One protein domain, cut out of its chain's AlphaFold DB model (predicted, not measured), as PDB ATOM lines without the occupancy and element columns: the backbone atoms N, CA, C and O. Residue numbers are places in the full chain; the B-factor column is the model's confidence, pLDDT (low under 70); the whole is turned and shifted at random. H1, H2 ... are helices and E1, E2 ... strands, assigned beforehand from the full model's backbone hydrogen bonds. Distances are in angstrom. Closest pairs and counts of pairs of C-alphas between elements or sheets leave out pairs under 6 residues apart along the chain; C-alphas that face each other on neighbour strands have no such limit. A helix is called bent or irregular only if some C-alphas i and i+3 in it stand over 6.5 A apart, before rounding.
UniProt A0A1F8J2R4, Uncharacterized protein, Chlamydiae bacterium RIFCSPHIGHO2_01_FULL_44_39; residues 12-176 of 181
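What this domain is: This is residues 12 to 176 of the 181 residues of an uncharacterized protein of Chlamydiae bacterium RIFCSPHIGHO2_01_FULL_44_39 (UniProt A0A1F8J2R4). A long, twisted ribbon of three antiparallel strands, E1, E2 and E3, curls round one long helix, H2, and a short helix, H1, packs on H2. At one end the hairpin of E1 and E2 reaches past the beginning of H2, and a tiny hairpin, E4 and E5, lies towards that end too; at the other end residues 162 to 176 stick out. The 165 printed residues hold two named helices and five named strands, in the order H1 E1 E2 E3 E4 E5 H2, and the class is mixed, helices and strands. The whole is an extended rod, with a radius of gyration of the C-alphas of 24.7 A and spans of 88 by 28 by 27 A.

How they stand to each other: Start with H1, residues 12 to 23, which only grazes the sheet with its residues 12 to 16. Next look at E1, residues 36 to 58, E2, residues 61 to 83, and E3, residues 86 to 101: they form a meander, each strand the antiparallel neighbour of the one before. In the hairpin E1 and E2, N 45 and O 74 are within hydrogen-bond range at 2.9 A; in the hairpin E2 and E3, N 75 and O 96 are at 2.9 A. E4, residues 112 to 114, and E5, residues 120 to 122, are a hairpin apart from E1 and E2, with N 121 and O 113 at 2.8 A. H2, residues 134 to 175, is on one face of the sheet E1 E2 E3, two layers; its closest C-alphas to E3 are those of Ile 149 and Ala 96, 5.4 A apart. With its residues 146 to 154 alone H2 touches H1 at a steep tilt of 45 degrees, the same way, closest at the C-alphas of Ile 16 and Ala 150, 4.7 A. Every O i to N i+4 pair is within range in H1, and 35 of 38 in H2.

Where its parts are: Find C-alpha 12 at (35.537, -44.646, -35.278), where H1 begins. E1 is 60.7 A long and bends by 63 degrees at residue 55; E2 is 68.5 A long. E3, 43.5 A long, bends by 51 degrees at residue 89. From C-alpha 134 at (56.554, -39.802, -37.839), H2 runs 61.9 A to C-alpha 175 at (1.217, -36.572, -10.191), with a kink of 29 degrees near residue 141. It is neither bent nor irregular, but only just: C-alphas 140 and 143 are 6.4 A apart.

The domain as a whole: The two C-alphas farthest apart are those of Gly 60 and Gly 176, 89.4 A. The printed part has no cut. The links H1 to E1 and E5 to H2 are long. Look for pLDDT under 70 at residues 104 to 107, 110, 122 to 132 and 160 to 176; residues 162 to 176, of which 162 to 175 belong to H2, stand free.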
ATOM      1  N   LEU A  12      36.342 -45.319 -36.291       91.12
ATOM      2  CA  LEU A  12      35.537 -44.646 -35.278       91.12
ATOM      3  C   LEU A  12      34.175 -45.334 -35.122       91.12
ATOM      4  O   LEU A  12      33.699 -45.533 -34.004       91.12
ATOM      5  N   THR A  13      33.581 -45.753 -36.237       91.50
ATOM      6  CA  THR A  13      32.343 -46.536 -36.285       91.50
ATOM      7  C   THR A  13      32.499 -47.807 -35.447       91.50
ATOM      8  O   THR A  13      31.702 -48.055 -34.543       91.50
ATOM      9  N   SER A  14      33.567 -48.569 -35.680       90.69
ATOM     10  CA  SER A  14      33.853 -49.811 -34.954       90.69
ATOM     11  C   SER A  14      34.094 -49.563 -33.463       90.69
ATOM     12  O   SER A  14      33.505 -50.247 -32.625       90.69
ATOM     13  N   ALA A  15      34.881 -48.539 -33.119       92.38
ATOM     14  CA  ALA A  15      35.171 -48.183 -31.732       92.38
ATOM     15  C   ALA A  15      33.909 -47.782 -30.948       92.38
ATOM     16  O   ALA A  15      33.767 -48.144 -29.780       92.38
ATOM     17  N   ILE A  16      32.970 -47.059 -31.568       91.69
ATOM     18  CA  ILE A  16      31.697 -46.699 -30.925       91.69
ATOM     19  C   ILE A  16      30.831 -47.937 -30.697       91.69
ATOM     20  O   ILE A  16      30.281 -48.089 -29.608       91.69
ATOM     21  N   ILE A  17      30.721 -48.830 -31.684       89.75
ATOM     22  CA  ILE A  17      29.944 -50.070 -31.548       89.75
ATOM     23  C   ILE A  17      30.509 -50.935 -30.420       89.75
ATOM     24  O   ILE A  17      29.745 -51.421 -29.585       89.75
ATOM     25  N   GLU A  18      31.834 -51.085 -30.359       90.25
ATOM     26  CA  GLU A  18      32.517 -51.820 -29.294       90.25
ATOM     27  C   GLU A  18      32.197 -51.210 -27.920       90.25
ATOM     28  O   GLU A  18      31.743 -51.917 -27.021       90.25
ATOM     29  N   GLN A  19      32.335 -49.887 -27.769       90.00
ATOM     30  CA  GLN A  19      32.063 -49.203 -26.499       90.00
ATOM     31  C   GLN A  19      30.593 -49.282 -26.069       90.00
ATOM     32  O   GLN A  19      30.306 -49.483 -24.889       90.00
ATOM     33  N   LEU A  20      29.648 -49.167 -27.007       88.19
ATOM     34  CA  LEU A  20      28.223 -49.348 -26.719       88.19
ATOM     35  C   LEU A  20      27.923 -50.783 -26.265       88.19
ATOM     36  O   LEU A  20      27.173 -50.974 -25.308       88.19
ATOM     37  N   SER A  21      28.554 -51.774 -26.903       86.06
ATOM     38  CA  SER A  21      28.370 -53.193 -26.574       86.06
ATOM     39  C   SER A  21      28.909 -53.537 -25.185       86.06
ATOM     40  O   SER A  21      28.273 -54.283 -24.446       86.06
ATOM     41  N   VAL A  22      30.050 -52.956 -24.789       83.25
ATOM     42  CA  VAL A  22      30.620 -53.128 -23.439       83.25
ATOM     43  C   VAL A  22      29.709 -52.535 -22.361       83.25
ATOM     44  O   VAL A  22      29.618 -53.083 -21.265       83.25
ATOM     45  N   GLY A  23      29.016 -51.434 -22.663       71.50
ATOM     46  CA  GLY A  23      28.113 -50.777 -21.719       71.50
ATOM     47  C   GLY A  23      26.855 -51.583 -21.379       71.50
ATOM     48  O   GLY A  23      26.244 -51.318 -20.347       71.50
ATOM     49  N   GLY A  24      26.446 -52.538 -22.226       71.38
ATOM     50  CA  GLY A  24      25.294 -53.428 -22.000       71.38
ATOM     51  C   GLY A  24      23.921 -52.742 -21.902       71.38
ATOM     52  O   GLY A  24      22.926 -53.402 -21.620       71.38
ATOM     53  N   LEU A  25      23.855 -51.424 -22.109       70.75
ATOM     54  CA  LEU A  25      22.646 -50.605 -21.959       70.75
ATOM     55  C   LEU A  25      21.810 -50.526 -23.240       70.75
ATOM     56  O   LEU A  25      20.643 -50.148 -23.181       70.75
ATOM     57  N   VAL A  26      22.410 -50.815 -24.398       79.81
ATOM     58  CA  VAL A  26      21.770 -50.661 -25.707       79.81
ATOM     59  C   VAL A  26      22.201 -51.765 -26.664       79.81
ATOM     60  O   VAL A  26      23.373 -52.138 -26.701       79.81
ATOM     61  N   ASP A  27      21.265 -52.216 -27.496       81.31
ATOM     62  CA  ASP A  27      21.549 -53.118 -28.608       81.31
ATOM     63  C   ASP A  27      21.808 -52.319 -29.888       81.31
ATOM     64  O   ASP A  27      21.006 -51.479 -30.311       81.31
ATOM     65  N   VAL A  28      22.940 -52.588 -30.538       84.19
ATOM     66  CA  VAL A  28      23.270 -51.975 -31.827       84.19
ATOM     67  C   VAL A  28      22.687 -52.827 -32.951       84.19
ATOM     68  O   VAL A  28      23.197 -53.899 -33.266       84.19
ATOM     69  N   VAL A  29      21.631 -52.322 -33.592       84.38
ATOM     70  CA  VAL A  29      20.959 -52.993 -34.716       84.38
ATOM     71  C   VAL A  29      21.204 -52.283 -36.051       84.38
ATOM     72  O   VAL A  29      21.401 -51.064 -36.115       84.38
ATOM     73  N   SER A  30      21.181 -53.055 -37.142       78.12
ATOM     74  CA  SER A  30      21.351 -52.554 -38.514       78.12
ATOM     75  C   SER A  30      20.078 -51.928 -39.095       78.12
ATOM     76  O   SER A  30      20.161 -51.079 -39.979       78.12
ATOM     77  N   SER A  31      18.899 -52.306 -38.594       79.56
ATOM     78  CA  SER A  31      17.604 -51.739 -38.985       79.56
ATOM     79  C   SER A  31      16.579 -51.890 -37.857       79.56
ATOM     80  O   SER A  31      16.766 -52.711 -36.963       79.56
ATOM     81  N   GLY A  32      15.517 -51.078 -37.882       79.62
ATOM     82  CA  GLY A  32      14.410 -51.178 -36.920       79.62
ATOM     83  C   GLY A  32      14.720 -50.704 -35.497       79.62
ATOM     84  O   GLY A  32      13.952 -51.001 -34.591       79.62
ATOM     85  N   GLY A  33      15.825 -49.983 -35.284       83.38
ATOM     86  CA  GLY A  33      16.147 -49.395 -33.982       83.38
ATOM     87  C   GLY A  33      15.299 -48.160 -33.668       83.38
ATOM     88  O   GLY A  33      15.012 -47.358 -34.556       83.38
ATOM     89  N   ASP A  34      14.955 -47.977 -32.391       86.12
ATOM     90  CA  ASP A  34      14.174 -46.826 -31.913       86.12
ATOM     91  C   ASP A  34      14.946 -45.502 -31.985       86.12
ATOM     92  O   ASP A  34      14.363 -44.430 -32.164       86.12
ATOM     93  N   TYR A  35      16.269 -45.581 -31.839       88.19
ATOM     94  CA  TYR A  35      17.160 -44.430 -31.802       88.19
ATOM     95  C   TYR A  35      18.232 -44.514 -32.884       88.19
ATOM     96  O   TYR A  35      18.774 -45.577 -33.192       88.19
ATOM     97  N   VAL A  36      18.591 -43.353 -33.423       90.75
ATOM     98  CA  VAL A  36      19.654 -43.183 -34.409       90.75
ATOM     99  C   VAL A  36      20.720 -42.268 -33.825       90.75
ATOM    100  O   VAL A  36      20.511 -41.068 -33.670       90.75
ATOM    101  N   LEU A  37      21.884 -42.836 -33.520       90.75
ATOM    102  CA  LEU A  37      23.081 -42.063 -33.211       90.75
ATOM    103  C   LEU A  37      23.694 -41.561 -34.522       90.75
ATOM    104  O   LEU A  37      24.113 -42.368 -35.348       90.75
ATOM    105  N   GLN A  38      23.733 -40.244 -34.714       92.00
ATOM    106  CA  GLN A  38      24.438 -39.600 -35.819       92.00
ATOM    107  C   GLN A  38      25.728 -38.975 -35.296       92.00
ATOM    108  O   GLN A  38      25.708 -38.218 -34.323       92.00
ATOM    109  N   VAL A  39      26.838 -39.278 -35.962       92.19
ATOM    110  CA  VAL A  39      28.161 -38.734 -35.646       92.19
ATOM    111  C   VAL A  39      28.797 -38.234 -36.939       92.19
ATOM    112  O   VAL A  39      28.630 -38.848 -37.994       92.19
ATOM    113  N   ALA A  40      29.518 -37.122 -36.857       92.50
ATOM    114  CA  ALA A  40      30.317 -36.581 -37.949       92.50
ATOM    115  C   ALA A  40      31.658 -36.077 -37.417       92.50
ATOM    116  O   ALA A  40      31.700 -35.406 -36.380       92.50
ATOM    117  N   ILE A  41      32.743 -36.368 -38.130       92.75
ATOM    118  CA  ILE A  41      34.048 -35.768 -37.847       92.75
ATOM    119  C   ILE A  41      34.018 -34.321 -38.342       92.75
ATOM    120  O   ILE A  41      33.660 -34.061 -39.488       92.75
ATOM    121  N   VAL A  42      34.351 -33.372 -37.465       94.44
ATOM    122  CA  VAL A  42      34.325 -31.933 -37.784       94.44
ATOM    123  C   VAL A  42      35.714 -31.312 -37.867       94.44
ATOM    124  O   VAL A  42      35.873 -30.300 -38.542       94.44
ATOM    125  N   ALA A  43      36.714 -31.902 -37.208       93.19
ATOM    126  CA  ALA A  43      38.110 -31.498 -37.343       93.19
ATOM    127  C   ALA A  43      39.054 -32.652 -36.988       93.19
ATOM    128  O   ALA A  43      38.780 -33.418 -36.062       93.19
ATOM    129  N   CYS A  44      40.179 -32.725 -37.692       91.44
ATOM    130  CA  CYS A  44      41.311 -33.590 -37.386       91.44
ATOM    131  C   CYS A  44      42.577 -32.743 -37.537       91.44
ATOM    132  O   CYS A  44      42.818 -32.205 -38.616       91.44
ATOM    133  N   ASN A  45      43.335 -32.582 -36.455       93.31
ATOM    134  CA  ASN A  45      44.505 -31.712 -36.403       93.31
ATOM    135  C   ASN A  45      45.720 -32.495 -35.918       93.31
ATOM    136  O   ASN A  45      45.590 -33.404 -35.098       93.31
ATOM    137  N   ILE A  46      46.890 -32.093 -36.401       90.94
ATOM    138  CA  ILE A  46      48.182 -32.607 -35.956       90.94
ATOM    139  C   ILE A  46      49.041 -31.407 -35.572       90.94
ATOM    140  O   ILE A  46      49.182 -30.465 -36.354       90.94
ATOM    141  N   GLU A  47      49.610 -31.445 -34.376       92.69
ATOM    142  CA  GLU A  47      50.485 -30.407 -33.841       92.69
ATOM    143  C   GLU A  47      51.814 -31.015 -33.387       92.69
ATOM    144  O   GLU A  47      51.857 -32.143 -32.905       92.69
ATOM    145  N   LYS A  48      52.913 -30.268 -33.536       91.62
ATOM    146  CA  LYS A  48      54.216 -30.625 -32.959       91.62
ATOM    147  C   LYS A  48      54.311 -30.003 -31.570       91.62
ATOM    148  O   LYS A  48      54.296 -28.778 -31.469       91.62
ATOM    149  N   ILE A  49      54.415 -30.827 -30.532       92.81
ATOM    150  CA  ILE A  49      54.338 -30.367 -29.135       92.81
ATOM    151  C   ILE A  49      55.654 -30.522 -28.370       92.81
ATOM    152  O   ILE A  49      55.929 -29.733 -27.467       92.81
ATOM    153  N   GLY A  50      56.498 -31.474 -28.767       90.31
ATOM    154  CA  GLY A  50      57.788 -31.726 -28.132       90.31
ATOM    155  C   GLY A  50      58.937 -31.436 -29.078       90.31
ATOM    156  O   GLY A  50      58.902 -31.772 -30.266       90.31
ATOM    157  N   PHE A  51      59.968 -30.803 -28.526       89.75
ATOM    158  CA  PHE A  51      61.179 -30.448 -29.244       89.75
ATOM    159  C   PHE A  51      62.408 -30.790 -28.413       89.75
ATOM    160  O   PHE A  51      62.425 -30.606 -27.194       89.75
ATOM    161  N   ARG A  52      63.481 -31.188 -29.092       88.38
ATOM    162  CA  ARG A  52      64.813 -31.319 -28.507       88.38
ATOM    163  C   ARG A  52      65.831 -30.500 -29.288       88.38
ATOM    164  O   ARG A  52      65.644 -30.192 -30.463       88.38
ATOM    165  N   ILE A  53      66.938 -30.185 -28.626       86.12
ATOM    166  CA  ILE A  53      68.116 -29.640 -29.298       86.12
ATOM    167  C   ILE A  53      68.915 -30.806 -29.875       86.12
ATOM    168  O   ILE A  53      69.321 -31.707 -29.136       86.12
ATOM    169  N   ASP A  54      69.171 -30.752 -31.177       83.19
ATOM    170  CA  ASP A  54      70.054 -31.668 -31.886       83.19
ATOM    171  C   ASP A  54      71.327 -30.931 -32.339       83.19
ATOM    172  O   ASP A  54      71.286 -30.140 -33.289       83.19
ATOM    173  N   PRO A  55      72.457 -31.106 -31.628       79.81
ATOM    174  CA  PRO A  55      73.733 -30.537 -32.026       79.81
ATOM    175  C   PRO A  55      74.280 -31.288 -33.240       79.81
ATOM    176  O   PRO A  55      74.586 -32.476 -33.151       79.81
ATOM    177  N   GLN A  56      74.465 -30.581 -34.349       77.25
ATOM    178  CA  GLN A  56      75.072 -31.116 -35.563       77.25
ATOM    179  C   GLN A  56      76.310 -30.308 -35.938       77.25
ATOM    180  O   GLN A  56      76.309 -29.076 -35.882       77.25
ATOM    181  N   GLU A  57      77.380 -30.992 -36.332       76.38
ATOM    182  CA  GLU A  57      78.576 -30.332 -36.837       76.38
ATOM    183  C   GLU A  57      78.401 -30.023 -38.327       76.38
ATOM    184  O   GLU A  57      78.325 -30.916 -39.166       76.38
ATOM    185  N   VAL A  58      78.320 -28.733 -38.654       73.12
ATOM    186  CA  VAL A  58      78.173 -28.233 -40.022       73.12
ATOM    187  C   VAL A  58      79.346 -27.301 -40.295       73.12
ATOM    188  O   VAL A  58      79.492 -26.277 -39.626       73.12
ATOM    189  N   GLU A  59      80.200 -27.663 -41.257       74.12
ATOM    190  CA  GLU A  59      81.398 -26.889 -41.636       74.12
ATOM    191  C   GLU A  59      82.360 -26.623 -40.453       74.12
ATOM    192  O   GLU A  59      82.902 -25.526 -40.302       74.12
ATOM    193  N   GLY A  60      82.551 -27.616 -39.575       75.12
ATOM    194  CA  GLY A  60      83.437 -27.504 -38.405       75.12
ATOM    195  C   GLY A  60      82.882 -26.639 -37.265       75.12
ATOM    196  O   GLY A  60      83.613 -26.283 -36.340       75.12
ATOM    197  N   LYS A  61      81.598 -26.256 -37.326       75.94
ATOM    198  CA  LYS A  61      80.894 -25.535 -36.258       75.94
ATOM    199  C   LYS A  61      79.695 -26.341 -35.782       75.94
ATOM    200  O   LYS A  61      78.891 -26.801 -36.588       75.94
ATOM    201  N   VAL A  62      79.532 -26.443 -34.466       80.88
ATOM    202  CA  VAL A  62      78.340 -27.054 -33.869       80.88
ATOM    203  C   VAL A  62      77.165 -26.091 -34.019       80.88
ATOM    204  O   VAL A  62      77.192 -24.973 -33.500       80.88
ATOM    205  N   ARG A  63      76.131 -26.525 -34.736       80.81
ATOM    206  CA  ARG A  63      74.829 -25.862 -34.808       80.81
ATOM    207  C   ARG A  63      73.839 -26.628 -33.947       80.81
ATOM    208  O   ARG A  63      73.735 -27.842 -34.048       80.81
ATOM    209  N   ASN A  64      73.104 -25.901 -33.117       83.19
ATOM    210  CA  ASN A  64      72.045 -26.456 -32.284       83.19
ATOM    211  C   ASN A  64      70.722 -26.310 -33.029       83.19
ATOM    212  O   ASN A  64      70.097 -25.250 -32.974       83.19
ATOM    213  N   ASN A  65      70.324 -27.353 -33.749       81.69
ATOM    214  CA  ASN A  65      69.055 -27.357 -34.459       81.69
ATOM    215  C   ASN A  65      67.927 -27.706 -33.484       81.69
ATOM    216  O   ASN A  65      68.101 -28.538 -32.592       81.69
ATOM    217  N   LEU A  66      66.775 -27.056 -33.639       83.44
ATOM    218  CA  LEU A  66      65.569 -27.443 -32.917       83.44
ATOM    219  C   LEU A  66      64.850 -28.510 -33.733       83.44
ATOM    220  O   LEU A  66      64.481 -28.270 -34.882       83.44
ATOM    221  N   LEU A  67      64.658 -29.670 -33.128       85.56
ATOM    222  CA  LEU A  67      64.105 -30.840 -33.781       85.56
ATOM    223  C   LEU A  67      62.835 -31.261 -33.057       85.56
ATOM    224  O   LEU A  67      62.839 -31.373 -31.833       85.56
ATOM    225  N   ALA A  68      61.754 -31.467 -33.798       85.75
ATOM    226  CA  ALA A  68      60.504 -31.924 -33.215       85.75
ATOM    227  C   ALA A  68      60.558 -33.441 -32.995       85.75
ATOM    228  O   ALA A  68      61.045 -34.166 -33.856       85.75
ATOM    229  N   THR A  69      60.092 -33.897 -31.837       87.12
ATOM    230  CA  THR A  69      60.199 -35.304 -31.404       87.12
ATOM    231  C   THR A  69      58.891 -35.878 -30.893       87.12
ATOM    232  O   THR A  69      58.795 -37.075 -30.666       87.12
ATOM    233  N   GLU A  70      57.891 -35.026 -30.695       90.19
ATOM    234  CA  GLU A  70      56.586 -35.421 -30.183       90.19
ATOM    235  C   GLU A  70      55.507 -34.674 -30.961       90.19
ATOM    236  O   GLU A  70      55.636 -33.481 -31.282       90.19
ATOM    237  N   GLY A  71      54.451 -35.399 -31.301       91.44
ATOM    238  CA  GLY A  71      53.275 -34.887 -31.973       91.44
ATOM    239  C   GLY A  71      52.021 -35.156 -31.158       91.44
ATOM    240  O   GLY A  71      51.950 -36.104 -30.383       91.44
ATOM    241  N   ARG A  72      51.009 -34.321 -31.367       94.00
ATOM    242  CA  ARG A  72      49.662 -34.495 -30.838       94.00
ATOM    243  C   ARG A  72      48.685 -34.571 -31.986       94.00
ATOM    244  O   ARG A  72      48.634 -33.670 -32.822       94.00
ATOM    245  N   LYS A  73      47.875 -35.622 -31.999       94.12
ATOM    246  CA  LYS A  73      46.740 -35.759 -32.907       94.12
ATOM    247  C   LYS A  73      45.455 -35.471 -32.148       94.12
ATOM    248  O   LYS A  73      45.147 -36.152 -31.172       94.12
ATOM    249  N   SER A  74      44.685 -34.496 -32.621       94.81
ATOM    250  CA  SER A  74      43.412 -34.097 -32.018       94.81
ATOM    251  C   SER A  74      42.263 -34.348 -32.985       94.81
ATOM    252  O   SER A  74      42.302 -33.930 -34.142       94.81
ATOM    253  N   LEU A  75      41.203 -34.993 -32.502       95.38
ATOM    254  CA  LEU A  75      39.998 -35.288 -33.273       95.38
ATOM    255  C   LEU A  75      38.786 -34.662 -32.598       95.38
ATOM    256  O   LEU A  75      38.523 -34.917 -31.423       95.38
ATOM    257  N   SER A  76      38.023 -33.879 -33.358       95.81
ATOM    258  CA  SER A  76      36.748 -33.318 -32.919       95.81
ATOM    259  C   SER A  76      35.596 -33.902 -33.720       95.81
ATOM    260  O   SER A  76      35.630 -33.946 -34.951       95.81
ATOM    261  N   VAL A  77      34.548 -34.316 -33.014       95.19
ATOM    262  CA  VAL A  77      33.353 -34.935 -33.589       95.19
ATOM    263  C   VAL A  77      32.098 -34.246 -33.082       95.19
ATOM    264  O   VAL A  77      32.026 -33.827 -31.926       95.19
ATOM    265  N   LYS A  78      31.087 -34.160 -33.940       94.38
ATOM    266  CA  LYS A  78      29.739 -33.733 -33.578       94.38
ATOM    267  C   LYS A  78      28.844 -34.960 -33.476       94.38
ATOM    268  O   LYS A  78      28.711 -35.687 -34.456       94.38
ATOM    269  N   ALA A  79      28.233 -35.183 -32.317       93.25
ATOM    270  CA  ALA A  79      27.391 -36.350 -32.056       93.25
ATOM    271  C   ALA A  79      26.000 -35.940 -31.555       93.25
ATOM    272  O   ALA A  79      25.887 -35.042 -30.718       93.25
ATOM    273  N   GLY A  80      24.953 -36.605 -32.045       92.12
ATOM    274  CA  GLY A  80      23.570 -36.406 -31.612       92.12
ATOM    275  C   GLY A  80      22.741 -37.687 -31.712       92.12
ATOM    276  O   GLY A  80      22.925 -38.484 -32.631       92.12
ATOM    277  N   LEU A  81      21.831 -37.883 -30.760       90.88
ATOM    278  CA  LEU A  81      20.909 -39.016 -30.719       90.88
ATOM    279  C   LEU A  81      19.518 -38.562 -31.155       90.88
ATOM    280  O   LEU A  81      18.961 -37.630 -30.574       90.88
ATOM    281  N   TYR A  82      18.950 -39.252 -32.136       90.56
ATOM    282  CA  TYR A  82      17.657 -38.926 -32.724       90.56
ATOM    283  C   TYR A  82      16.652 -40.055 -32.512       90.56
ATOM    284  O   TYR A  82      17.030 -41.223 -32.517       90.56
ATOM    285  N   ARG A  83      15.369 -39.720 -32.382       90.62
ATOM    286  CA  ARG A  83      14.242 -40.661 -32.372       90.62
ATOM    287  C   ARG A  83      13.217 -40.171 -33.379       90.62
ATOM    288  O   ARG A  83      12.778 -39.032 -33.288       90.62
ATOM    289  N   SER A  84      12.878 -41.000 -34.363       88.44
ATOM    290  CA  SER A  84      11.913 -40.637 -35.418       88.44
ATOM    291  C   SER A  84      12.220 -39.298 -36.121       88.44
ATOM    292  O   SER A  84      11.311 -38.584 -36.528       88.44
ATOM    293  N   GLY A  85      13.506 -38.954 -36.260       85.50
ATOM    294  CA  GLY A  85      13.970 -37.705 -36.877       85.50
ATOM    295  C   GLY A  85      14.097 -36.512 -35.923       85.50
ATOM    296  O   GLY A  85      14.741 -35.529 -36.278       85.50
ATOM    297  N   GLU A  86      13.571 -36.603 -34.702       89.88
ATOM    298  CA  GLU A  86      13.715 -35.557 -33.692       89.88
ATOM    299  C   GLU A  86      14.972 -35.763 -32.858       89.88
ATOM    300  O   GLU A  86      15.301 -36.878 -32.449       89.88
ATOM    301  N   LEU A  87      15.681 -34.673 -32.590       90.19
ATOM    302  CA  LEU A  87      16.866 -34.673 -31.748       90.19
ATOM    303  C   LEU A  87      16.463 -34.858 -30.283       90.19
ATOM    304  O   LEU A  87      15.844 -33.987 -29.676       90.19
ATOM    305  N   VAL A  88      16.854 -35.987 -29.704       89.44
ATOM    306  CA  VAL A  88      16.544 -36.336 -28.314       89.44
ATOM    307  C   VAL A  88      17.700 -35.984 -27.385       89.44
ATOM    308  O   VAL A  88      17.462 -35.664 -26.216       89.44
ATOM    309  N   HIS A  89      18.944 -36.050 -27.873       86.44
ATOM    310  CA  HIS A  89      20.133 -35.725 -27.085       86.44
ATOM    311  C   HIS A  89      21.260 -35.135 -27.932       86.44
ATOM    312  O   HIS A  89      21.522 -35.606 -29.039       86.44
ATOM    313  N   GLY A  90      21.956 -34.131 -27.395       86.50
ATOM    314  CA  GLY A  90      22.932 -33.340 -28.146       86.50
ATOM    315  C   GLY A  90      22.288 -32.249 -29.008       86.50
ATOM    316  O   GLY A  90      21.207 -31.783 -28.656       86.50
ATOM    317  N   PRO A  91      22.946 -31.820 -30.105       90.56
ATOM    318  CA  PRO A  91      24.272 -32.250 -30.534       90.56
ATOM    319  C   PRO A  91      25.375 -31.717 -29.610       90.56
ATOM    320  O   PRO A  91      25.320 -30.574 -29.163       90.56
ATOM    321  N   TYR A  92      26.416 -32.516 -29.391       91.31
ATOM    322  CA  TYR A  92      27.630 -32.089 -28.691       91.31
ATOM    323  C   TYR A  92      28.815 -32.105 -29.631       91.31
ATOM    324  O   TYR A  92      28.896 -32.964 -30.508       91.31
ATOM    325  N   THR A  93      29.740 -31.176 -29.409       94.75
ATOM    326  CA  THR A  93      31.082 -31.271 -29.979       94.75
ATOM    327  C   THR A  93      31.986 -31.865 -28.914       94.75
ATOM    328  O   THR A  93      32.076 -31.331 -27.810       94.75
ATOM    329  N   LEU A  94      32.603 -32.995 -29.232       95.06
ATOM    330  CA  LEU A  94      33.516 -33.709 -28.352       95.06
ATOM    331  C   LEU A  94      34.889 -33.733 -29.011       95.06
ATOM    332  O   LEU A  94      34.985 -33.988 -30.210       95.06
ATOM    333  N   THR A  95      35.932 -33.508 -28.218       96.38
ATOM    334  CA  THR A  95      37.321 -33.519 -28.685       96.38
ATOM    335  C   THR A  95      38.130 -34.528 -27.882       96.38
ATOM    336  O   THR A  95      37.954 -34.656 -26.666       96.38
ATOM    337  N   ALA A  96      38.997 -35.267 -28.557       96.12
ATOM    338  CA  ALA A  96      39.949 -36.214 -27.987       96.12
ATOM    339  C   ALA A  96      41.339 -35.929 -28.555       96.12
ATOM    340  O   ALA A  96      41.446 -35.375 -29.649       96.12
ATOM    341  N   GLU A  97      42.371 -36.302 -27.804       95.94
ATOM    342  CA  GLU A  97      43.770 -36.051 -28.157       95.94
ATOM    343  C   GLU A  97      44.600 -37.297 -27.849       95.94
ATOM    344  O   GLU A  97      44.332 -38.000 -26.870       95.94
ATOM    345  N   ALA A  98      45.588 -37.568 -28.695       93.88
ATOM    346  CA  ALA A  98      46.573 -38.616 -28.490       93.88
ATOM    347  C   ALA A  98      47.958 -38.091 -28.862       93.88
ATOM    348  O   ALA A  98      48.163 -37.602 -29.977       93.88
ATOM    349  N   ASP A  99      48.881 -38.222 -27.918       93.12
ATOM    350  CA  ASP A  99      50.275 -37.830 -28.079       93.12
ATOM    351  C   ASP A  99      51.086 -39.027 -28.569       93.12
ATOM    352  O   ASP A  99      50.762 -40.181 -28.262       93.12
ATOM    353  N   TYR A 100      52.111 -38.753 -29.366       88.50
ATOM    354  CA  TYR A 100      53.004 -39.761 -29.913       88.50
ATOM    355  C   TYR A 100      54.423 -39.224 -30.051       88.50
ATOM    356  O   TYR A 100      54.645 -38.112 -30.534       88.50
ATOM    357  N   ASP A 101      55.380 -40.063 -29.680       86.44
ATOM    358  CA  ASP A 101      56.798 -39.801 -29.870       86.44
ATOM    359  C   ASP A 101      57.250 -40.343 -31.224       86.44
ATOM    360  O   ASP A 101      56.807 -41.403 -31.669       86.44
ATOM    361  N   TYR A 102      58.156 -39.630 -31.881       82.31
ATOM    362  CA  TYR A 102      58.790 -40.089 -33.110       82.31
ATOM    363  C   TYR A 102      60.266 -39.715 -33.135       82.31
ATOM    364  O   TYR A 102      60.731 -38.788 -32.467       82.31
ATOM    365  N   VAL A 103      61.009 -40.458 -33.944       76.31
ATOM    366  CA  VAL A 103      62.414 -40.178 -34.233       76.31
ATOM    367  C   VAL A 103      62.528 -39.451 -35.562       76.31
ATOM    368  O   VAL A 103      61.737 -39.682 -36.483       76.31
ATOM    369  N   ASP A 104      63.509 -38.558 -35.660       69.94
ATOM    370  CA  ASP A 104      63.785 -37.861 -36.911       69.94
ATOM    371  C   ASP A 104      64.876 -38.613 -37.676       69.94
ATOM    372  O   ASP A 104      65.983 -38.819 -37.173       69.94
ATOM    373  N   GLY A 105      64.554 -39.022 -38.903       65.00
ATOM    374  CA  GLY A 105      65.471 -39.745 -39.780       65.00
ATOM    375  C   GLY A 105      66.668 -38.918 -40.255       65.00
ATOM    376  O   GLY A 105      67.610 -39.509 -40.773       65.00
ATOM    377  N   ASP A 106      66.665 -37.598 -40.060       66.50
ATOM    378  CA  ASP A 106      67.770 -36.700 -40.414       66.50
ATOM    379  C   ASP A 106      68.681 -36.374 -39.207       66.50
ATOM    380  O   ASP A 106      69.707 -35.699 -39.343       66.50
ATOM    381  N   SER A 107      68.345 -36.866 -38.008       69.75
ATOM    382  CA  SER A 107      69.148 -36.693 -36.792       69.75
ATOM    383  C   SER A 107      70.261 -37.736 -36.716       69.75
ATOM    384  O   SER A 107      70.015 -38.913 -36.455       69.75
ATOM    385  N   ILE A 108      71.522 -37.306 -36.835       70.12
ATOM    386  CA  ILE A 108      72.692 -38.189 -36.652       70.12
ATOM    387  C   ILE A 108      72.650 -38.876 -35.279       70.12
ATOM    388  O   ILE A 108      73.030 -40.040 -35.164       70.12
ATOM    389  N   ARG A 109      72.148 -38.195 -34.240       70.38
ATOM    390  CA  ARG A 109      71.961 -38.784 -32.904       70.38
ATOM    391  C   ARG A 109      70.958 -39.935 -32.884       70.38
ATOM    392  O   ARG A 109      71.170 -40.876 -32.130       70.38
ATOM    393  N   ASP A 110      69.912 -39.873 -33.701       66.56
ATOM    394  CA  ASP A 110      68.904 -40.944 -33.774       66.56
ATOM    395  C   ASP A 110      69.380 -42.100 -34.657       66.56
ATOM    396  O   ASP A 110      68.935 -43.235 -34.506       66.56
ATOM    397  N   LEU A 111      70.321 -41.816 -35.557       70.81
ATOM    398  CA  LEU A 111      70.916 -42.785 -36.468       70.81
ATOM    399  C   LEU A 111      72.216 -43.406 -35.944       70.81
ATOM    400  O   LEU A 111      72.848 -44.164 -36.675       70.81
ATOM    401  N   THR A 112      72.677 -43.093 -34.730       70.38
ATOM    402  CA  THR A 112      73.970 -43.582 -34.224       70.38
ATOM    403  C   THR A 112      73.839 -44.388 -32.939       70.38
ATOM    404  O   THR A 112      73.124 -44.021 -32.013       70.38
ATOM    405  N   PHE A 113      74.584 -45.492 -32.862       71.19
ATOM    406  CA  PHE A 113      74.666 -46.348 -31.677       71.19
ATOM    407  C   PHE A 113      76.127 -46.571 -31.297       71.19
ATOM    408  O   PHE A 113      77.013 -46.531 -32.149       71.19
ATOM    409  N   VAL A 114      76.388 -46.824 -30.015       74.19
ATOM    410  CA  VAL A 114      77.716 -47.221 -29.534       74.19
ATOM    411  C   VAL A 114      77.751 -48.741 -29.456       74.19
ATOM    412  O   VAL A 114      76.939 -49.347 -28.757       74.19
ATOM    413  N   ASN A 115      78.661 -49.366 -30.201       77.44
ATOM    414  CA  ASN A 115      78.832 -50.815 -30.155       77.44
ATOM    415  C   ASN A 115      79.488 -51.255 -28.818       77.44
ATOM    416  O   ASN A 115      79.987 -50.415 -28.065       77.44
ATOM    417  N   PRO A 116      79.542 -52.565 -28.505       79.44
ATOM    418  CA  PRO A 116      80.193 -53.061 -27.285       79.44
ATOM    419  C   PRO A 116      81.686 -52.701 -27.147       79.44
ATOM    420  O   PRO A 116      82.242 -52.810 -26.059       79.44
ATOM    421  N   GLU A 117      82.334 -52.268 -28.231       84.75
ATOM    422  CA  GLU A 117      83.740 -51.848 -28.282       84.75
ATOM    423  C   GLU A 117      83.906 -50.330 -28.071       84.75
ATOM    424  O   GLU A 117      85.026 -49.820 -28.093       84.75
ATOM    425  N   GLY A 118      82.810 -49.593 -27.857       78.31
ATOM    426  CA  GLY A 118      82.821 -48.145 -27.639       78.31
ATOM    427  C   GLY A 118      82.871 -47.302 -28.919       78.31
ATOM    428  O   GLY A 118      83.061 -46.091 -28.840       78.31
ATOM    429  N   ILE A 119      82.701 -47.913 -30.093       78.69
ATOM    430  CA  ILE A 119      82.756 -47.245 -31.396       78.69
ATOM    431  C   ILE A 119      81.351 -46.789 -31.801       78.69
ATOM    432  O   ILE A 119      80.398 -47.572 -31.782       78.69
ATOM    433  N   THR A 120      81.224 -45.520 -32.200       72.56
ATOM    434  CA  THR A 120      79.989 -44.975 -32.774       72.56
ATOM    435  C   THR A 120      79.786 -45.510 -34.189       72.56
ATOM    436  O   THR A 120      80.612 -45.286 -35.073       72.56
ATOM    437  N   VAL A 121      78.667 -46.190 -34.417       72.25
ATOM    438  CA  VAL A 121      78.259 -46.731 -35.718       72.25
ATOM    439  C   VAL A 121      76.982 -46.036 -36.168       72.25
ATOM    440  O   VAL A 121      76.039 -45.914 -35.389       72.25
ATOM    441  N   THR A 122      76.952 -45.567 -37.419       65.88
ATOM    442  CA  THR A 122      75.754 -44.974 -38.028       65.88
ATOM    443  C   THR A 122      74.939 -46.055 -38.724       65.88
ATOM    444  O   THR A 122      75.440 -46.756 -39.603       65.88
ATOM    445  N   VAL A 123      73.676 -46.175 -38.349       63.34
ATOM    446  CA  VAL A 123      72.678 -47.002 -39.011       63.34
ATOM    447  C   VAL A 123      71.921 -46.077 -39.950       63.34
ATOM    448  O   VAL A 123      71.164 -45.218 -39.514       63.34
ATOM    449  N   LEU A 124      72.174 -46.199 -41.253       55.47
ATOM    450  CA  LEU A 124      71.441 -45.424 -42.254       55.47
ATOM    451  C   LEU A 124      69.926 -45.702 -42.135       55.47
ATOM    452  O   LEU A 124      69.547 -46.814 -41.754       55.47
ATOM    453  N   PRO A 125      69.054 -44.757 -42.539       49.59
ATOM    454  CA  PRO A 125      67.586 -44.861 -42.446       49.59
ATOM    455  C   PRO A 125      66.950 -46.056 -43.196       49.59
ATOM    456  O   PRO A 125      65.735 -46.222 -43.190       49.59
ATOM    457  N   PHE A 126      67.754 -46.927 -43.812       46.56
ATOM    458  CA  PHE A 126      67.346 -48.201 -44.411       46.56
ATOM    459  C   PHE A 126      67.180 -49.352 -43.400       46.56
ATOM    460  O   PHE A 126      66.901 -50.479 -43.814       46.56
ATOM    461  N   SER A 127      67.322 -49.111 -42.091       43.75
ATOM    462  CA  SER A 127      66.914 -50.090 -41.072       43.75
ATOM    463  C   SER A 127      65.390 -50.222 -41.035       43.75
ATOM    464  O   SER A 127      64.688 -49.491 -40.343       43.75
ATOM    465  N   LEU A 128      64.910 -51.181 -41.826       49.03
ATOM    466  CA  LEU A 128      63.542 -51.673 -42.006       49.03
ATOM    467  C   LEU A 128      62.781 -51.900 -40.674       49.03
ATOM    468  O   LEU A 128      62.631 -53.036 -40.232       49.03
ATOM    469  N   GLY A 129      62.272 -50.833 -40.048       50.38
ATOM    470  CA  GLY A 129      61.245 -50.904 -38.996       50.38
ATOM    471  C   GLY A 129      61.700 -50.798 -37.534       50.38
ATOM    472  O   GLY A 129      60.913 -51.130 -36.656       50.38
ATOM    473  N   GLN A 130      62.933 -50.364 -37.244       53.03
ATOM    474  CA  GLN A 130      63.406 -50.178 -35.850       53.03
ATOM    475  C   GLN A 130      63.281 -48.743 -35.328       53.03
ATOM    476  O   GLN A 130      63.199 -48.524 -34.123       53.03
ATOM    477  N   LEU A 131      63.278 -47.770 -36.232       57.62
ATOM    478  CA  LEU A 131      63.006 -46.371 -35.938       57.62
ATOM    479  C   LEU A 131      61.565 -46.127 -36.366       57.62
ATOM    480  O   LEU A 131      61.248 -46.411 -37.519       57.62
ATOM    481  N   GLU A 132      60.690 -45.674 -35.464       61.72
ATOM    482  CA  GLU A 132      59.322 -45.317 -35.849       61.72
ATOM    483  C   GLU A 132      59.338 -43.945 -36.532       61.72
ATOM    484  O   GLU A 132      59.476 -42.921 -35.853       61.72
ATOM    485  N   PRO A 133      59.216 -43.882 -37.872       72.75
ATOM    486  CA  PRO A 133      59.078 -42.603 -38.540       72.75
ATOM    487  C   PRO A 133      57.769 -41.947 -38.100       72.75
ATOM    488  O   PRO A 133      56.802 -42.631 -37.753       72.75
ATOM    489  N   ILE A 134      57.712 -40.622 -38.220       77.25
ATOM    490  CA  ILE A 134      56.554 -39.802 -37.839       77.25
ATOM    491  C   ILE A 134      55.203 -40.380 -38.300       77.25
ATOM    492  O   ILE A 134      54.267 -40.434 -37.512       77.25
ATOM    493  N   ASN A 135      55.115 -40.893 -39.532       77.50
ATOM    494  CA  ASN A 135      53.877 -41.453 -40.084       77.50
ATOM    495  C   ASN A 135      53.430 -42.743 -39.370       77.50
ATOM    496  O   ASN A 135      52.235 -42.981 -39.214       77.50
ATOM    497  N   SER A 136      54.381 -43.583 -38.947       80.50
ATOM    498  CA  SER A 136      54.084 -44.825 -38.220       80.50
ATOM    499  C   SER A 136      53.618 -44.511 -36.803       80.50
ATOM    500  O   SER A 136      52.581 -45.015 -36.376       80.50
ATOM    501  N   ALA A 137      54.334 -43.620 -36.113       80.56
ATOM    502  CA  ALA A 137      53.974 -43.175 -34.771       80.56
ATOM    503  C   ALA A 137      52.589 -42.500 -34.751       80.56
ATOM    504  O   ALA A 137      51.746 -42.796 -33.902       80.56
ATOM    505  N   GLU A 138      52.302 -41.662 -35.751       82.56
ATOM    506  CA  GLU A 138      50.991 -41.034 -35.913       82.56
ATOM    507  C   GLU A 138      49.877 -42.068 -36.159       82.56
ATOM    508  O   GLU A 138      48.791 -41.973 -35.577       82.56
ATOM    509  N   SER A 139      50.128 -43.077 -37.002       83.62
ATOM    510  CA  SER A 139      49.170 -44.161 -37.252       83.62
ATOM    511  C   SER A 139      48.903 -44.979 -35.986       83.62
ATOM    512  O   SER A 139      47.752 -45.321 -35.706       83.62
ATOM    513  N   SER A 140      49.929 -45.238 -35.173       84.62
ATOM    514  CA  SER A 140      49.795 -45.920 -33.882       84.62
ATOM    515  C   SER A 140      48.926 -45.131 -32.893       84.62
ATOM    516  O   SER A 140      48.155 -45.728 -32.138       84.62
ATOM    517  N   ALA A 141      48.964 -43.793 -32.938       86.44
ATOM    518  CA  ALA A 141      48.136 -42.919 -32.100       86.44
ATOM    519  C   ALA A 141      46.641 -42.914 -32.484       86.44
ATOM    520  O   ALA A 141      45.783 -42.525 -31.688       86.44
ATOM    521  N   GLN A 142      46.292 -43.378 -33.684       87.06
ATOM    522  CA  GLN A 142      44.925 -43.331 -34.204       87.06
ATOM    523  C   GLN A 142      43.961 -44.250 -33.436       87.06
ATOM    524  O   GLN A 142      42.852 -43.848 -33.076       87.06
ATOM    525  N   THR A 143      44.394 -45.472 -33.121       88.94
ATOM    526  CA  THR A 143      43.583 -46.439 -32.363       88.94
ATOM    527  C   THR A 143      43.212 -45.942 -30.955       88.94
ATOM    528  O   THR A 143      42.020 -45.945 -30.621       88.94
ATOM    529  N   PRO A 144      44.162 -45.504 -30.099       90.88
ATOM    530  CA  PRO A 144      43.817 -44.978 -28.780       90.88
ATOM    531  C   PRO A 144      42.968 -43.705 -28.869       90.88
ATOM    532  O   PRO A 144      42.033 -43.558 -28.078       90.88
ATOM    533  N   LEU A 145      43.208 -42.840 -29.862       93.19
ATOM    534  CA  LEU A 145      42.405 -41.639 -30.099       93.19
ATOM    535  C   LEU A 145      40.931 -41.971 -30.374       93.19
ATOM    536  O   LEU A 145      40.035 -41.420 -29.724       93.19
ATOM    537  N   TYR A 146      40.659 -42.911 -31.286       93.12
ATOM    538  CA  TYR A 146      39.287 -43.317 -31.602       93.12
ATOM    539  C   TYR A 146      38.589 -44.016 -30.440       93.12
ATOM    540  O   TYR A 146      37.412 -43.760 -30.181       93.12
ATOM    541  N   ARG A 147      39.309 -44.842 -29.677       92.50
ATOM    542  CA  ARG A 147      38.762 -45.437 -28.451       92.50
ATOM    543  C   ARG A 147      38.391 -44.368 -27.427       92.50
ATOM    544  O   ARG A 147      37.327 -44.452 -26.813       92.50
ATOM    545  N   GLN A 148      39.233 -43.349 -27.261       94.56
ATOM    546  CA  GLN A 148      38.985 -42.273 -26.307       94.56
ATOM    547  C   GLN A 148      37.757 -41.442 -26.699       94.56
ATOM    548  O   GLN A 148      36.905 -41.180 -25.847       94.56
ATOM    549  N   ILE A 149      37.627 -41.046 -27.969       94.88
ATOM    550  CA  ILE A 149      36.460 -40.270 -28.406       94.88
ATOM    551  C   ILE A 149      35.176 -41.111 -28.371       94.88
ATOM    552  O   ILE A 149      34.141 -40.607 -27.942       94.88
ATOM    553  N   ALA A 150      35.244 -42.395 -28.742       93.44
ATOM    554  CA  ALA A 150      34.111 -43.310 -28.667       93.44
ATOM    555  C   ALA A 150      33.596 -43.416 -27.230       93.44
ATOM    556  O   ALA A 150      32.405 -43.230 -26.983       93.44
ATOM    557  N   LYS A 151      34.509 -43.596 -26.269       92.94
ATOM    558  CA  LYS A 151      34.173 -43.585 -24.845       92.94
ATOM    559  C   LYS A 151      33.495 -42.274 -24.429       92.94
ATOM    560  O   LYS A 151      32.434 -42.317 -23.822       92.94
ATOM    561  N   LYS A 152      34.034 -41.111 -24.822       93.62
ATOM    562  CA  LYS A 152      33.416 -39.802 -24.519       93.62
ATOM    563  C   LYS A 152      31.994 -39.675 -25.076       93.62
ATOM    564  O   LYS A 152      31.130 -39.117 -24.401       93.62
ATOM    565  N   ILE A 153      31.736 -40.189 -26.282       91.62
ATOM    566  CA  ILE A 153      30.389 -40.210 -26.875       91.62
ATOM    567  C   ILE A 153      29.450 -41.070 -26.023       91.62
ATOM    568  O   ILE A 153      28.370 -40.613 -25.652       91.62
ATOM    569  N   VAL A 154      29.860 -42.297 -25.688       89.69
ATOM    570  CA  VAL A 154      29.041 -43.234 -24.900       89.69
ATOM    571  C   VAL A 154      28.788 -42.718 -23.483       89.69
ATOM    572  O   VAL A 154      27.662 -42.810 -22.994       89.69
ATOM    573  N   ASP A 155      29.779 -42.095 -22.849       88.94
ATOM    574  CA  ASP A 155      29.643 -41.479 -21.526       88.94
ATOM    575  C   ASP A 155      28.649 -40.300 -21.559       88.94
ATOM    576  O   ASP A 155      27.779 -40.168 -20.687       88.94
ATOM    577  N   ALA A 156      28.713 -39.460 -22.601       87.31
ATOM    578  CA  ALA A 156      27.781 -38.348 -22.801       87.31
ATOM    579  C   ALA A 156      26.337 -38.821 -23.059       87.31
ATOM    580  O   ALA A 156      25.381 -38.161 -22.638       87.31
ATOM    581  N   LEU A 157      26.166 -39.964 -23.727       84.69
ATOM    582  CA  LEU A 157      24.863 -40.602 -23.923       84.69
ATOM    583  C   LEU A 157      24.344 -41.196 -22.611       84.69
ATOM    584  O   LEU A 157      23.232 -40.878 -22.194       84.69
ATOM    585  N   SER A 158      25.165 -41.990 -21.927       80.44
ATOM    586  CA  SER A 158      24.799 -42.679 -20.688       80.44
ATOM    587  C   SER A 158      24.364 -41.684 -19.619       80.44
ATOM    588  O   SER A 158      23.237 -41.756 -19.136       80.44
ATOM    589  N   SER A 159      25.198 -40.686 -19.310       77.00
ATOM    590  CA  SER A 159      24.899 -39.655 -18.298       77.00
ATOM    591  C   SER A 159      23.552 -38.951 -18.515       77.00
ATOM    592  O   SER A 159      22.855 -38.604 -17.560       77.00
ATOM    593  N   SER A 160      23.138 -38.780 -19.768       68.81
ATOM    594  CA  SER A 160      21.859 -38.159 -20.102       68.81
ATOM    595  C   SER A 160      20.645 -39.057 -19.914       68.81
ATOM    596  O   SER A 160      19.584 -38.568 -19.519       68.81
ATOM    597  N   LEU A 161      20.801 -40.357 -20.168       68.50
ATOM    598  CA  LEU A 161      19.741 -41.345 -20.000       68.50
ATOM    599  C   LEU A 161      19.390 -41.471 -18.514       68.50
ATOM    600  O   LEU A 161      18.223 -41.331 -18.151       68.50
ATOM    601  N   TRP A 162      20.407 -41.555 -17.647       58.03
ATOM    602  CA  TRP A 162      20.237 -41.538 -16.188       58.03
ATOM    603  C   TRP A 162      19.537 -40.264 -15.685       58.03
ATOM    604  O   TRP A 162      18.685 -40.316 -14.791       58.03
ATOM    605  N   ASN A 163      19.835 -39.103 -16.277       60.16
ATOM    606  CA  ASN A 163      19.150 -37.855 -15.934       60.16
ATOM    607  C   ASN A 163      17.676 -37.850 -16.370       60.16
ATOM    608  O   ASN A 163      16.827 -37.359 -15.631       60.16
ATOM    609  N   LYS A 164      17.330 -38.410 -17.533       58.91
ATOM    610  CA  LYS A 164      15.931 -38.451 -17.986       58.91
ATOM    611  C   LYS A 164      15.085 -39.454 -17.210       58.91
ATOM    612  O   LYS A 164      13.964 -39.114 -16.844       58.91
ATOM    613  N   GLU A 165      15.608 -40.639 -16.902       57.31
ATOM    614  CA  GLU A 165      14.885 -41.623 -16.084       57.31
ATOM    615  C   GLU A 165      14.651 -41.113 -14.659       57.31
ATOM    616  O   GLU A 165      13.544 -41.214 -14.128       57.31
ATOM    617  N   SER A 166      15.653 -40.468 -14.055       51.00
ATOM    618  CA  SER A 166      15.503 -39.862 -12.728       51.00
ATOM    619  C   SER A 166      14.522 -38.680 -12.711       51.00
ATOM    620  O   SER A 166      13.796 -38.501 -11.729       51.00
ATOM    621  N   LEU A 167      14.433 -37.900 -13.795       52.59
ATOM    622  CA  LEU A 167      13.425 -36.845 -13.958       52.59
ATOM    623  C   LEU A 167      12.017 -37.411 -14.206       52.59
ATOM    624  O   LEU A 167      11.056 -36.921 -13.607       52.59
ATOM    625  N   ALA A 168      11.884 -38.471 -15.007       54.84
ATOM    626  CA  ALA A 168      10.612 -39.152 -15.248       54.84
ATOM    627  C   ALA A 168      10.043 -39.753 -13.950       54.84
ATOM    628  O   ALA A 168       8.886 -39.499 -13.609       54.84
ATOM    629  N   LEU A 169      10.883 -40.440 -13.165       50.28
ATOM    630  CA  LEU A 169      10.531 -40.992 -11.849       50.28
ATOM    631  C   LEU A 169      10.139 -39.908 -10.831       50.28
ATOM    632  O   LEU A 169       9.275 -40.132  -9.979       50.28
ATOM    633  N   ARG A 170      10.747 -38.718 -10.912       49.59
ATOM    634  CA  ARG A 170      10.390 -37.566 -10.070       49.59
ATOM    635  C   ARG A 170       9.056 -36.933 -10.465       49.59
ATOM    636  O   ARG A 170       8.297 -36.581  -9.566       49.59
ATOM    637  N   SER A 171       8.744 -36.824 -11.759       52.72
ATOM    638  CA  SER A 171       7.444 -36.296 -12.208       52.72
ATOM    639  C   SER A 171       6.286 -37.246 -11.868       52.72
ATOM    640  O   SER A 171       5.276 -36.806 -11.322       52.72
ATOM    641  N   ALA A 172       6.482 -38.563 -12.025       55.12
ATOM    642  CA  ALA A 172       5.474 -39.572 -11.696       55.12
ATOM    643  C   ALA A 172       5.114 -39.601 -10.195       55.12
ATOM    644  O   ALA A 172       3.969 -39.863  -9.830       55.12
ATOM    645  N   ARG A 173       6.067 -39.279  -9.306       50.47
ATOM    646  CA  ARG A 173       5.800 -39.119  -7.863       50.47
ATOM    647  C   ARG A 173       5.002 -37.860  -7.521       50.47
ATOM    648  O   ARG A 173       4.339 -37.852  -6.490       50.47
ATOM    649  N   PHE A 174       5.058 -36.814  -8.344       50.12
ATOM    650  CA  PHE A 174       4.311 -35.576  -8.111       50.12
ATOM    651  C   PHE A 174       2.857 -35.658  -8.600       50.12
ATOM    652  O   PHE A 174       1.973 -35.105  -7.945       50.12
ATOM    653  N   ASP A 175       2.585 -36.394  -9.680       52.28
ATOM    654  CA  ASP A 175       1.217 -36.572 -10.191       52.28
ATOM    655  C   ASP A 175       0.378 -37.549  -9.348       52.28
ATOM    656  O   ASP A 175      -0.829 -37.358  -9.200       52.28
ATOM    657  N   GLY A 176       1.010 -38.524  -8.681       49.69
ATOM    658  CA  GLY A 176       0.338 -39.433  -7.739       49.69
ATOM    659  C   GLY A 176      -0.173 -38.777  -6.444       49.69
ATOM    660  O   GLY A 176      -0.953 -39.387  -5.720       49.69
TER     661      GLY A 176